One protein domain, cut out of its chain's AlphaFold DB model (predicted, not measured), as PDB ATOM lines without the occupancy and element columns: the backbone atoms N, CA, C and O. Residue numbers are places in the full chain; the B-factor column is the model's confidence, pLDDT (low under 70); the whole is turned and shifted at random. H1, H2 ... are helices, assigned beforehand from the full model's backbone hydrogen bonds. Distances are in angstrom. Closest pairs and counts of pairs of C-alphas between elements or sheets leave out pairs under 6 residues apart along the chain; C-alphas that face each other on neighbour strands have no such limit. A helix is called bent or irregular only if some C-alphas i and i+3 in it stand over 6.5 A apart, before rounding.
ATOM      1  N   VAL A  67     -55.179 -43.533  30.613       85.50
ATOM      2  CA  VAL A  67     -54.818 -42.142  30.943       85.50
ATOM      3  C   VAL A  67     -53.478 -42.058  31.676       85.50
ATOM      4  O   VAL A  67     -52.706 -41.144  31.414       85.50
ATOM      5  N   VAL A  68     -53.163 -43.042  32.525       84.56
ATOM      6  CA  VAL A  68     -51.870 -43.125  33.224       84.56
ATOM      7  C   VAL A  68     -50.710 -43.272  32.233       84.56
ATOM      8  O   VAL A  68     -49.699 -42.600  32.373       84.56
ATOM      9  N   LEU A  69     -50.844 -44.094  31.185       86.25
ATOM     10  CA  LEU A  69     -49.787 -44.241  30.179       86.25
ATOM     11  C   LEU A  69     -49.611 -42.959  29.354       86.25
ATOM     12  O   LEU A  69     -48.482 -42.573  29.056       86.25
ATOM     13  N   LEU A  70     -50.709 -42.276  29.014       90.19
ATOM     14  CA  LEU A  70     -50.632 -40.953  28.388       90.19
ATOM     15  C   LEU A  70     -49.962 -39.932  29.305       90.19
ATOM     16  O   LEU A  70     -49.172 -39.125  28.823       90.19
ATOM     17  N   SER A  71     -50.247 -39.959  30.607       87.44
ATOM     18  CA  SER A  71     -49.692 -38.994  31.553       87.44
ATOM     19  C   SER A  71     -48.174 -39.146  31.695       87.44
ATOM     20  O   SER A  71     -47.482 -38.142  31.824       87.44
ATOM     21  N   LEU A  72     -47.623 -40.354  31.500       87.69
ATOM     22  CA  LEU A  72     -46.172 -40.589  31.462       87.69
ATOM     23  C   LEU A  72     -45.439 -39.848  30.332       87.69
ATOM     24  O   LEU A  72     -44.227 -39.637  30.426       87.69
ATOM     25  N   THR A  73     -46.138 -39.400  29.283       89.69
ATOM     26  CA  THR A  73     -45.521 -38.589  28.215       89.69
ATOM     27  C   THR A  73     -44.933 -37.271  28.737       89.69
ATOM     28  O   THR A  73     -43.967 -36.764  28.154       89.69
ATOM     29  N   SER A  74     -45.430 -36.761  29.872       89.94
ATOM     30  CA  SER A  74     -44.878 -35.586  30.557       89.94
ATOM     31  C   SER A  74     -43.444 -35.816  31.045       89.94
ATOM     32  O   SER A  74     -42.643 -34.890  31.001       89.94
ATOM     33  N   PHE A  75     -43.085 -37.048  31.428       89.44
ATOM     34  CA  PHE A  75     -41.728 -37.430  31.835       89.44
ATOM     35  C   PHE A  75     -40.823 -37.743  30.641       89.44
ATOM     36  O   PHE A  75     -39.625 -37.466  30.679       89.44
ATOM     37  N   VAL A  76     -41.385 -38.310  29.569       92.19
ATOM     38  CA  VAL A  76     -40.628 -38.658  28.355       92.19
ATOM     39  C   VAL A  76     -40.173 -37.403  27.609       92.19
ATOM     40  O   VAL A  76     -39.034 -37.336  27.156       92.19
ATOM     41  N   THR A  77     -41.032 -36.389  27.511       92.88
ATOM     42  CA  THR A  77     -40.757 -35.153  26.759       92.88
ATOM     43  C   THR A  77     -39.450 -34.448  27.171       92.88
ATOM     44  O   THR A  77     -38.608 -34.237  26.295       92.88
ATOM     45  N   PRO A  78     -39.203 -34.118  28.457       92.56
ATOM     46  CA  PRO A  78     -37.953 -33.476  28.867       92.56
ATOM     47  C   PRO A  78     -36.729 -34.383  28.684       92.56
ATOM     48  O   PRO A  78     -35.651 -33.884  28.371       92.56
ATOM     49  N   LEU A  79     -36.880 -35.706  28.818       93.62
ATOM     50  CA  LEU A  79     -35.791 -36.651  28.563       93.62
ATOM     51  C   LEU A  79     -35.354 -36.597  27.094       93.62
ATOM     52  O   LEU A  79     -34.166 -36.462  26.805       93.62
ATOM     53  N   ILE A  80     -36.317 -36.659  26.169       94.81
ATOM     54  CA  ILE A  80     -36.047 -36.547  24.733       94.81
ATOM     55  C   ILE A  80     -35.449 -35.176  24.408       94.81
ATOM     56  O   ILE A  80     -34.477 -35.116  23.665       94.81
ATOM     57  N   ALA A  81     -35.961 -34.092  24.997       93.06
ATOM     58  CA  ALA A  81     -35.412 -32.753  24.787       93.06
ATOM     59  C   ALA A  81     -33.916 -32.673  25.147       93.06
ATOM     60  O   ALA A  81     -33.125 -32.196  24.337       93.06
ATOM     61  N   ILE A  82     -33.513 -33.209  26.307       93.88
ATOM     62  CA  ILE A  82     -32.101 -33.253  26.727       93.88
ATOM     63  C   ILE A  82     -31.270 -34.109  25.767       93.88
ATOM     64  O   ILE A  82     -30.188 -33.697  25.356       93.88
ATOM     65  N   LEU A  83     -31.767 -35.290  25.380       94.81
ATOM     66  CA  LEU A  83     -31.057 -36.169  24.447       94.81
ATOM     67  C   LEU A  83     -30.831 -35.493  23.092       94.81
ATOM     68  O   LEU A  83     -29.732 -35.575  22.553       94.81
ATOM     69  N   LEU A  84     -31.839 -34.804  22.553       94.94
ATOM     70  CA  LEU A  84     -31.703 -34.061  21.301       94.94
ATOM     71  C   LEU A  84     -30.747 -32.870  21.461       94.94
ATOM     72  O   LEU A  84     -29.925 -32.648  20.576       94.94
ATOM     73  N   GLY A  85     -30.788 -32.157  22.590       94.00
ATOM     74  CA  GLY A  85     -29.841 -31.080  22.905       94.00
ATOM     75  C   GLY A  85     -28.387 -31.559  22.884       94.00
ATOM     76  O   GLY A  85     -27.540 -30.992  22.196       94.00
ATOM     77  N   VAL A  86     -28.104 -32.674  23.560       94.50
ATOM     78  CA  VAL A  86     -26.747 -33.236  23.647       94.50
ATOM     79  C   VAL A  86     -26.302 -33.869  22.324       94.50
ATOM     80  O   VAL A  86     -25.189 -33.623  21.872       94.50
ATOM     81  N   ILE A  87     -27.149 -34.687  21.690       96.44
ATOM     82  CA  ILE A  87     -26.763 -35.489  20.514       96.44
ATOM     83  C   ILE A  87     -26.809 -34.668  19.223       96.44
ATOM     84  O   ILE A  87     -25.905 -34.782  18.400       96.44
ATOM     85  N   ILE A  88     -27.868 -33.880  19.015       96.00
ATOM     86  CA  ILE A  88     -28.087 -33.149  17.756       96.00
ATOM     87  C   ILE A  88     -27.476 -31.752  17.826       96.00
ATOM     88  O   ILE A  88     -26.826 -31.327  16.874       96.00
ATOM     89  N   LEU A  89     -27.680 -31.039  18.936       93.62
ATOM     90  CA  LEU A  89     -27.164 -29.677  19.117       93.62
ATOM     91  C   LEU A  89     -25.735 -29.640  19.680       93.62
ATOM     92  O   LEU A  89     -25.096 -28.591  19.627       93.62
ATOM     93  N   GLY A  90     -25.213 -30.763  20.183       94.06
ATOM     94  CA  GLY A  90     -23.868 -30.831  20.760       94.06
ATOM     95  C   GLY A  90     -23.739 -30.095  22.096       94.06
ATOM     96  O   GLY A  90     -22.645 -29.655  22.462       94.06
ATOM     97  N   GLU A  91     -24.845 -29.912  22.822       92.31
ATOM     98  CA  GLU A  91     -24.823 -29.254  24.125       92.31
ATOM     99  C   GLU A  91     -24.012 -30.070  25.134       92.31
ATOM    100  O   GLU A  91     -24.166 -31.284  25.278       92.31
ATOM    101  N   HIS A  92     -23.140 -29.383  25.871       91.56
ATOM    102  CA  HIS A  92     -22.354 -30.017  26.919       91.56
ATOM    103  C   HIS A  92     -23.198 -30.148  28.182       91.56
ATOM    104  O   HIS A  92     -23.826 -29.188  28.634       91.56
ATOM    105  N   VAL A  93     -23.162 -31.335  28.788       90.06
ATOM    106  CA  VAL A  93     -23.876 -31.597  30.037       90.06
ATOM    107  C   VAL A  93     -23.196 -30.835  31.172       90.06
ATOM    108  O   VAL A  93     -22.179 -31.262  31.718       90.06
ATOM    109  N   SER A  94     -23.754 -29.674  31.504       92.19
ATOM    110  CA  SER A  94     -23.272 -28.812  32.577       92.19
ATOM    111  C   SER A  94     -23.972 -29.122  33.907       92.19
ATOM    112  O   SER A  94     -25.085 -29.665  33.922       92.19
ATOM    113  N   PRO A  95     -23.379 -28.739  35.052       92.88
ATOM    114  CA  PRO A  95     -24.060 -28.812  36.344       92.88
ATOM    115  C   PRO A  95     -25.392 -28.047  36.363       92.88
ATOM    116  O   PRO A  95     -26.347 -28.477  37.006       92.88
ATOM    117  N   GLN A  96     -25.482 -26.938  35.625       93.56
ATOM    118  CA  GLN A  96     -26.702 -26.145  35.479       93.56
ATOM    119  C   GLN A  96     -27.786 -26.918  34.726       93.56
ATOM    120  O   GLN A  96     -28.940 -26.894  35.150       93.56
ATOM    121  N   LEU A  97     -27.422 -27.639  33.657       91.12
ATOM    122  CA  LEU A  97     -28.353 -28.509  32.937       91.12
ATOM    123  C   LEU A  97     -28.901 -29.596  33.866       91.12
ATOM    124  O   LEU A  97     -30.107 -29.816  33.908       91.12
ATOM    125  N   PHE A  98     -28.036 -30.219  34.670       90.75
ATOM    126  CA  PHE A  98     -28.455 -31.199  35.674       90.75
ATOM    127  C   PHE A  98     -29.399 -30.601  36.724       90.75
ATOM    128  O   PHE A  98     -30.408 -31.221  37.066       90.75
ATOM    129  N   GLY A  99     -29.101 -29.396  37.215       94.81
ATOM    130  CA  GLY A  99     -29.957 -28.674  38.155       94.81
ATOM    131  C   GLY A  99     -31.334 -28.362  37.563       94.81
ATOM    132  O   GLY A  99     -32.352 -28.685  38.172       94.81
ATOM    133  N   GLY A 100     -31.374 -27.809  36.348       92.88
ATOM    134  CA  GLY A 100     -32.616 -27.513  35.631       92.88
ATOM    135  C   GLY A 100     -33.434 -28.768  35.320       92.88
ATOM    136  O   GLY A 100     -34.632 -28.803  35.594       92.88
ATOM    137  N   ALA A 101     -32.788 -29.830  34.832       92.31
ATOM    138  CA  ALA A 101     -33.436 -31.115  34.577       92.31
ATOM    139  C   ALA A 101     -34.046 -31.697  35.859       92.31
ATOM    140  O   ALA A 101     -35.203 -32.113  35.860       92.31
ATOM    141  N   SER A 102     -33.303 -31.664  36.970       93.00
ATOM    142  CA  SER A 102     -33.792 -32.129  38.273       93.00
ATOM    143  C   SER A 102     -35.028 -31.346  38.720       93.00
ATOM    144  O   SER A 102     -36.004 -31.948  39.158       93.00
ATOM    145  N   LEU A 103     -35.029 -30.018  38.554       95.25
ATOM    146  CA  LEU A 103     -36.190 -29.178  38.863       95.25
ATOM    147  C   LEU A 103     -37.412 -29.539  38.008       95.25
ATOM    148  O   LEU A 103     -38.512 -29.648  38.547       95.25
ATOM    149  N   VAL A 104     -37.228 -29.775  36.706       93.88
ATOM    150  CA  VAL A 104     -38.309 -30.204  35.805       93.88
ATOM    151  C   VAL A 104     -38.885 -31.551  36.246       93.88
ATOM    152  O   VAL A 104     -40.098 -31.668  36.414       93.88
ATOM    153  N   PHE A 105     -38.035 -32.550  36.505       92.06
ATOM    154  CA  PHE A 105     -38.489 -33.870  36.954       92.06
ATOM    155  C   PHE A 105     -39.196 -33.819  38.309       92.06
ATOM    156  O   PHE A 105     -40.224 -34.474  38.475       92.06
ATOM    157  N   LEU A 106     -38.701 -33.023  39.261       93.19
ATOM    158  CA  LEU A 106     -39.367 -32.811  40.547       93.19
ATOM    159  C   LEU A 106     -40.726 -32.125  40.375       93.19
ATOM    160  O   LEU A 106     -41.700 -32.538  41.001       93.19
ATOM    161  N   GLY A 107     -40.810 -31.123  39.497       91.88
ATOM    162  CA  GLY A 107     -42.059 -30.444  39.153       91.88
ATOM    163  C   GLY A 107     -43.100 -31.415  38.599       91.88
ATOM    164  O   GLY A 107     -44.214 -31.489  39.114       91.88
ATOM    165  N   ILE A 108     -42.716 -32.227  37.613       91.06
ATOM    166  CA  ILE A 108     -43.599 -33.233  37.012       91.06
ATOM    167  C   ILE A 108     -43.994 -34.283  38.056       91.06
ATOM    168  O   ILE A 108     -45.180 -34.544  38.244       91.06
ATOM    169  N   ALA A 109     -43.031 -34.830  38.805       88.12
ATOM    170  CA  ALA A 109     -43.315 -35.780  39.875       88.12
ATOM    171  C   ALA A 109     -44.330 -35.209  40.871       88.12
ATOM    172  O   ALA A 109     -45.280 -35.902  41.229       88.12
ATOM    173  N   SER A 110     -44.180 -33.934  41.251       89.12
ATOM    174  CA  SER A 110     -45.101 -33.251  42.159       89.12
ATOM    175  C   SER A 110     -46.519 -33.127  41.592       89.12
ATOM    176  O   SER A 110     -47.482 -33.355  42.322       89.12
ATOM    177  N   ALA A 111     -46.657 -32.858  40.289       86.31
ATOM    178  CA  ALA A 111     -47.949 -32.778  39.612       86.31
ATOM    179  C   ALA A 111     -48.669 -34.139  39.567       86.31
ATOM    180  O   ALA A 111     -49.886 -34.199  39.734       86.31
ATOM    181  N   HIS A 112     -47.920 -35.237  39.420       84.00
ATOM    182  CA  HIS A 112     -48.472 -36.597  39.382       84.00
ATOM    183  C   HIS A 112     -48.590 -37.265  40.766       84.00
ATOM    184  O   HIS A 112     -49.069 -38.398  40.864       84.00
ATOM    185  N   LEU A 113     -48.221 -36.586  41.864       82.44
ATOM    186  CA  LEU A 113     -48.306 -37.145  43.225       82.44
ATOM    187  C   LEU A 113     -49.720 -37.605  43.585       82.44
ATOM    188  O   LEU A 113     -49.873 -38.589  44.305       82.44
ATOM    189  N   THR A 114     -50.755 -36.917  43.107       77.38
ATOM    190  CA  THR A 114     -52.155 -37.259  43.403       77.38
ATOM    191  C   THR A 114     -52.563 -38.577  42.741       77.38
ATOM    192  O   THR A 114     -53.201 -39.411  43.380       77.38
ATOM    193  N   GLU A 115     -52.132 -38.805  41.498       76.88
ATOM    194  CA  GLU A 115     -52.367 -40.049  40.750       76.88
ATOM    195  C   GLU A 115     -51.592 -41.216  41.370       76.88
ATOM    196  O   GLU A 115     -52.148 -42.293  41.592       76.88
ATOM    197  N   LEU A 116     -50.329 -40.979  41.738       72.06
ATOM    198  CA  LEU A 116     -49.485 -41.964  42.413       72.06
ATOM    199  C   LEU A 116     -50.035 -42.340  43.792       72.06
ATOM    200  O   LEU A 116     -50.099 -43.520  44.126       72.06
ATOM    201  N   ARG A 117     -50.495 -41.361  44.583       76.44
ATOM    202  CA  ARG A 117     -51.148 -41.612  45.879       76.44
ATOM    203  C   ARG A 117     -52.429 -42.421  45.717       76.44
ATOM    204  O   ARG A 117     -52.643 -43.354  46.487       76.44
ATOM    205  N   ALA A 118     -53.245 -42.106  44.710       76.25
ATOM    206  CA  ALA A 118     -54.469 -42.845  44.422       76.25
ATOM    207  C   ALA A 118     -54.178 -44.299  44.009       76.25
ATOM    208  O   ALA A 118     -54.864 -45.213  44.461       76.25
ATOM    209  N   LEU A 119     -53.131 -44.539  43.210       73.75
ATOM    210  CA  LEU A 119     -52.678 -45.887  42.844       73.75
ATOM    211  C   LEU A 119     -52.147 -46.661  44.055       73.75
ATOM    212  O   LEU A 119     -52.566 -47.793  44.288       73.75
ATOM    213  N   VAL A 120     -51.282 -46.044  44.861       79.69
ATOM    214  CA  VAL A 120     -50.739 -46.647  46.087       79.69
ATOM    215  C   VAL A 120     -51.866 -47.044  47.041       79.69
ATOM    216  O   VAL A 120     -51.882 -48.173  47.514       79.69
ATOM    217  N   GLN A 121     -52.857 -46.176  47.265       83.19
ATOM    218  CA  GLN A 121     -54.017 -46.502  48.105       83.19
ATOM    219  C   GLN A 121     -54.890 -47.620  47.519       83.19
ATOM    220  O   GLN A 121     -55.446 -48.421  48.268       83.19
ATOM    221  N   ARG A 122     -55.013 -47.689  46.189       75.62
ATOM    222  CA  ARG A 122     -55.831 -48.692  45.496       75.62
ATOM    223  C   ARG A 122     -55.199 -50.089  45.503       75.62
ATOM    224  O   ARG A 122     -55.940 -51.066  45.535       75.62
ATOM    225  N   TYR A 123     -53.866 -50.181  45.488       71.94
ATOM    226  CA  TYR A 123     -53.123 -51.452  45.482       71.94
ATOM    227  C   TYR A 123     -52.556 -51.869  46.848       71.94
ATOM    228  O   TYR A 123     -52.270 -53.047  47.039       71.94
ATOM    229  N   LEU A 124     -52.453 -50.953  47.817       78.81
ATOM    230  CA  LEU A 124     -52.142 -51.252  49.220       78.81
ATOM    231  C   LEU A 124     -53.327 -50.884  50.138       78.81
ATOM    232  O   LEU A 124     -53.185 -50.021  51.012       78.81
ATOM    233  N   PRO A 125     -54.515 -51.504  49.971       61.34
ATOM    234  CA  PRO A 125     -55.628 -51.299  50.882       61.34
ATOM    235  C   PRO A 125     -55.341 -52.019  52.209       61.34
ATOM    236  O   PRO A 125     -55.706 -53.171  52.406       61.34
ATOM    237  N   GLY A 126     -54.680 -51.320  53.131       66.19
ATOM    238  CA  GLY A 126     -54.608 -51.704  54.541       66.19
ATOM    239  C   GLY A 126     -53.394 -52.541  54.939       66.19
ATOM    240  O   GLY A 126     -53.500 -53.743  55.161       66.19
ATOM    241  N   GLY A 127     -52.268 -51.870  55.175       55.06
ATOM    242  CA  GLY A 127     -51.407 -52.225  56.301       55.06
ATOM    243  C   GLY A 127     -51.810 -51.333  57.470       55.06
ATOM    244  O   GLY A 127     -51.477 -50.151  57.460       55.06
ATOM    245  N   ARG A 128     -52.613 -51.869  58.394       55.25
ATOM    246  CA  ARG A 128     -52.711 -51.303  59.745       55.25
ATOM    247  C   ARG A 128     -51.337 -51.312  60.400       55.25
ATOM    248  O   ARG A 128     -50.613 -52.305  60.169       55.25
TER     249      ARG A 128
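This is residues 67 to 128 of the 128 residues of the protein "EamA family transporter" of Bacteroidetes bacterium (UniProt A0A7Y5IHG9). Picture a loose helical hairpin of two long helices, H2 and the arm H3a of the bent helix H3, side by side and running opposite ways, with few contacts between them. The short helix H1 stands before H2 at the hairpin's open end, where the arm H3b turns away from H3a, and residues 117 to 128, of which 117 to 123 belong to H3, stick out. The printed part has 62 residues with three named helices, H1, H2 and H3 in that order, and no named strand; its class is all helix. It is only just loose, close to extended, with a radius of gyration of the C-alphas of 15.8 A. The C-alphas span 51 by 23 by 15 A, and the free stretch adds to the length: the body without it spans 36 by 19 by 8 A.

Find C-alpha 67 at (-54.818, -42.142, 30.943), where H1, residues 67 to 71, begins. Go on to C-alpha 73 at (-45.521, -38.589, 28.215); from there H2, residues 73 to 87, runs 20.5 A. H2 is neither bent nor irregular, but only just: C-alphas 75 and 78 are 6.2 A apart. Then look at residues 95 to 123, by their hydrogen bonds assigned as one helix, H3, but bent: C-alphas 111 and 114 are 7.2 A apart. Its arm H3a, residues 95 to 111, is 24.4 A long, and its arm H3b, residues 114 to 123, is 14.4 A long and ends at C-alpha 123, (-53.123, -51.452, 45.482).

H1 and H2 meet only through their link, which is tight, with 1 residue. H2 and H3a form a hairpin: they touch, with the C-alphas of Phe 75 and Ile 108 the closest at 6.9 A. Look for the place where they touch at residues 74 to 78 of H2 and residues 101 to 108 of H3a alone. Their lines stand at a shallow tilt of 12 degrees, opposite ways, with the centres 12.1 A apart. At the bend, H3a and H3b stand at a steep tilt of 60 degrees. H2 and H3b are apart, as are H1 and H3a; H1 and H3b are only just apart, their closest C-alphas 8.1 A from each other. In H1, H3a and H3b every O i to N i+4 pair is within hydrogen-bond range; in H2, 9 of 11 are.

The C-alphas farthest apart are those of Leu 89 and Arg 128, at 52.6 A. The printed part has no cut, and it ends at residue 128, the chain's last. The link from H2 to H3 is short, with 7 residues, and no link is long. The mean pLDDT of the printed part is 86.7; look for the values under 70 at residues 125 to 128.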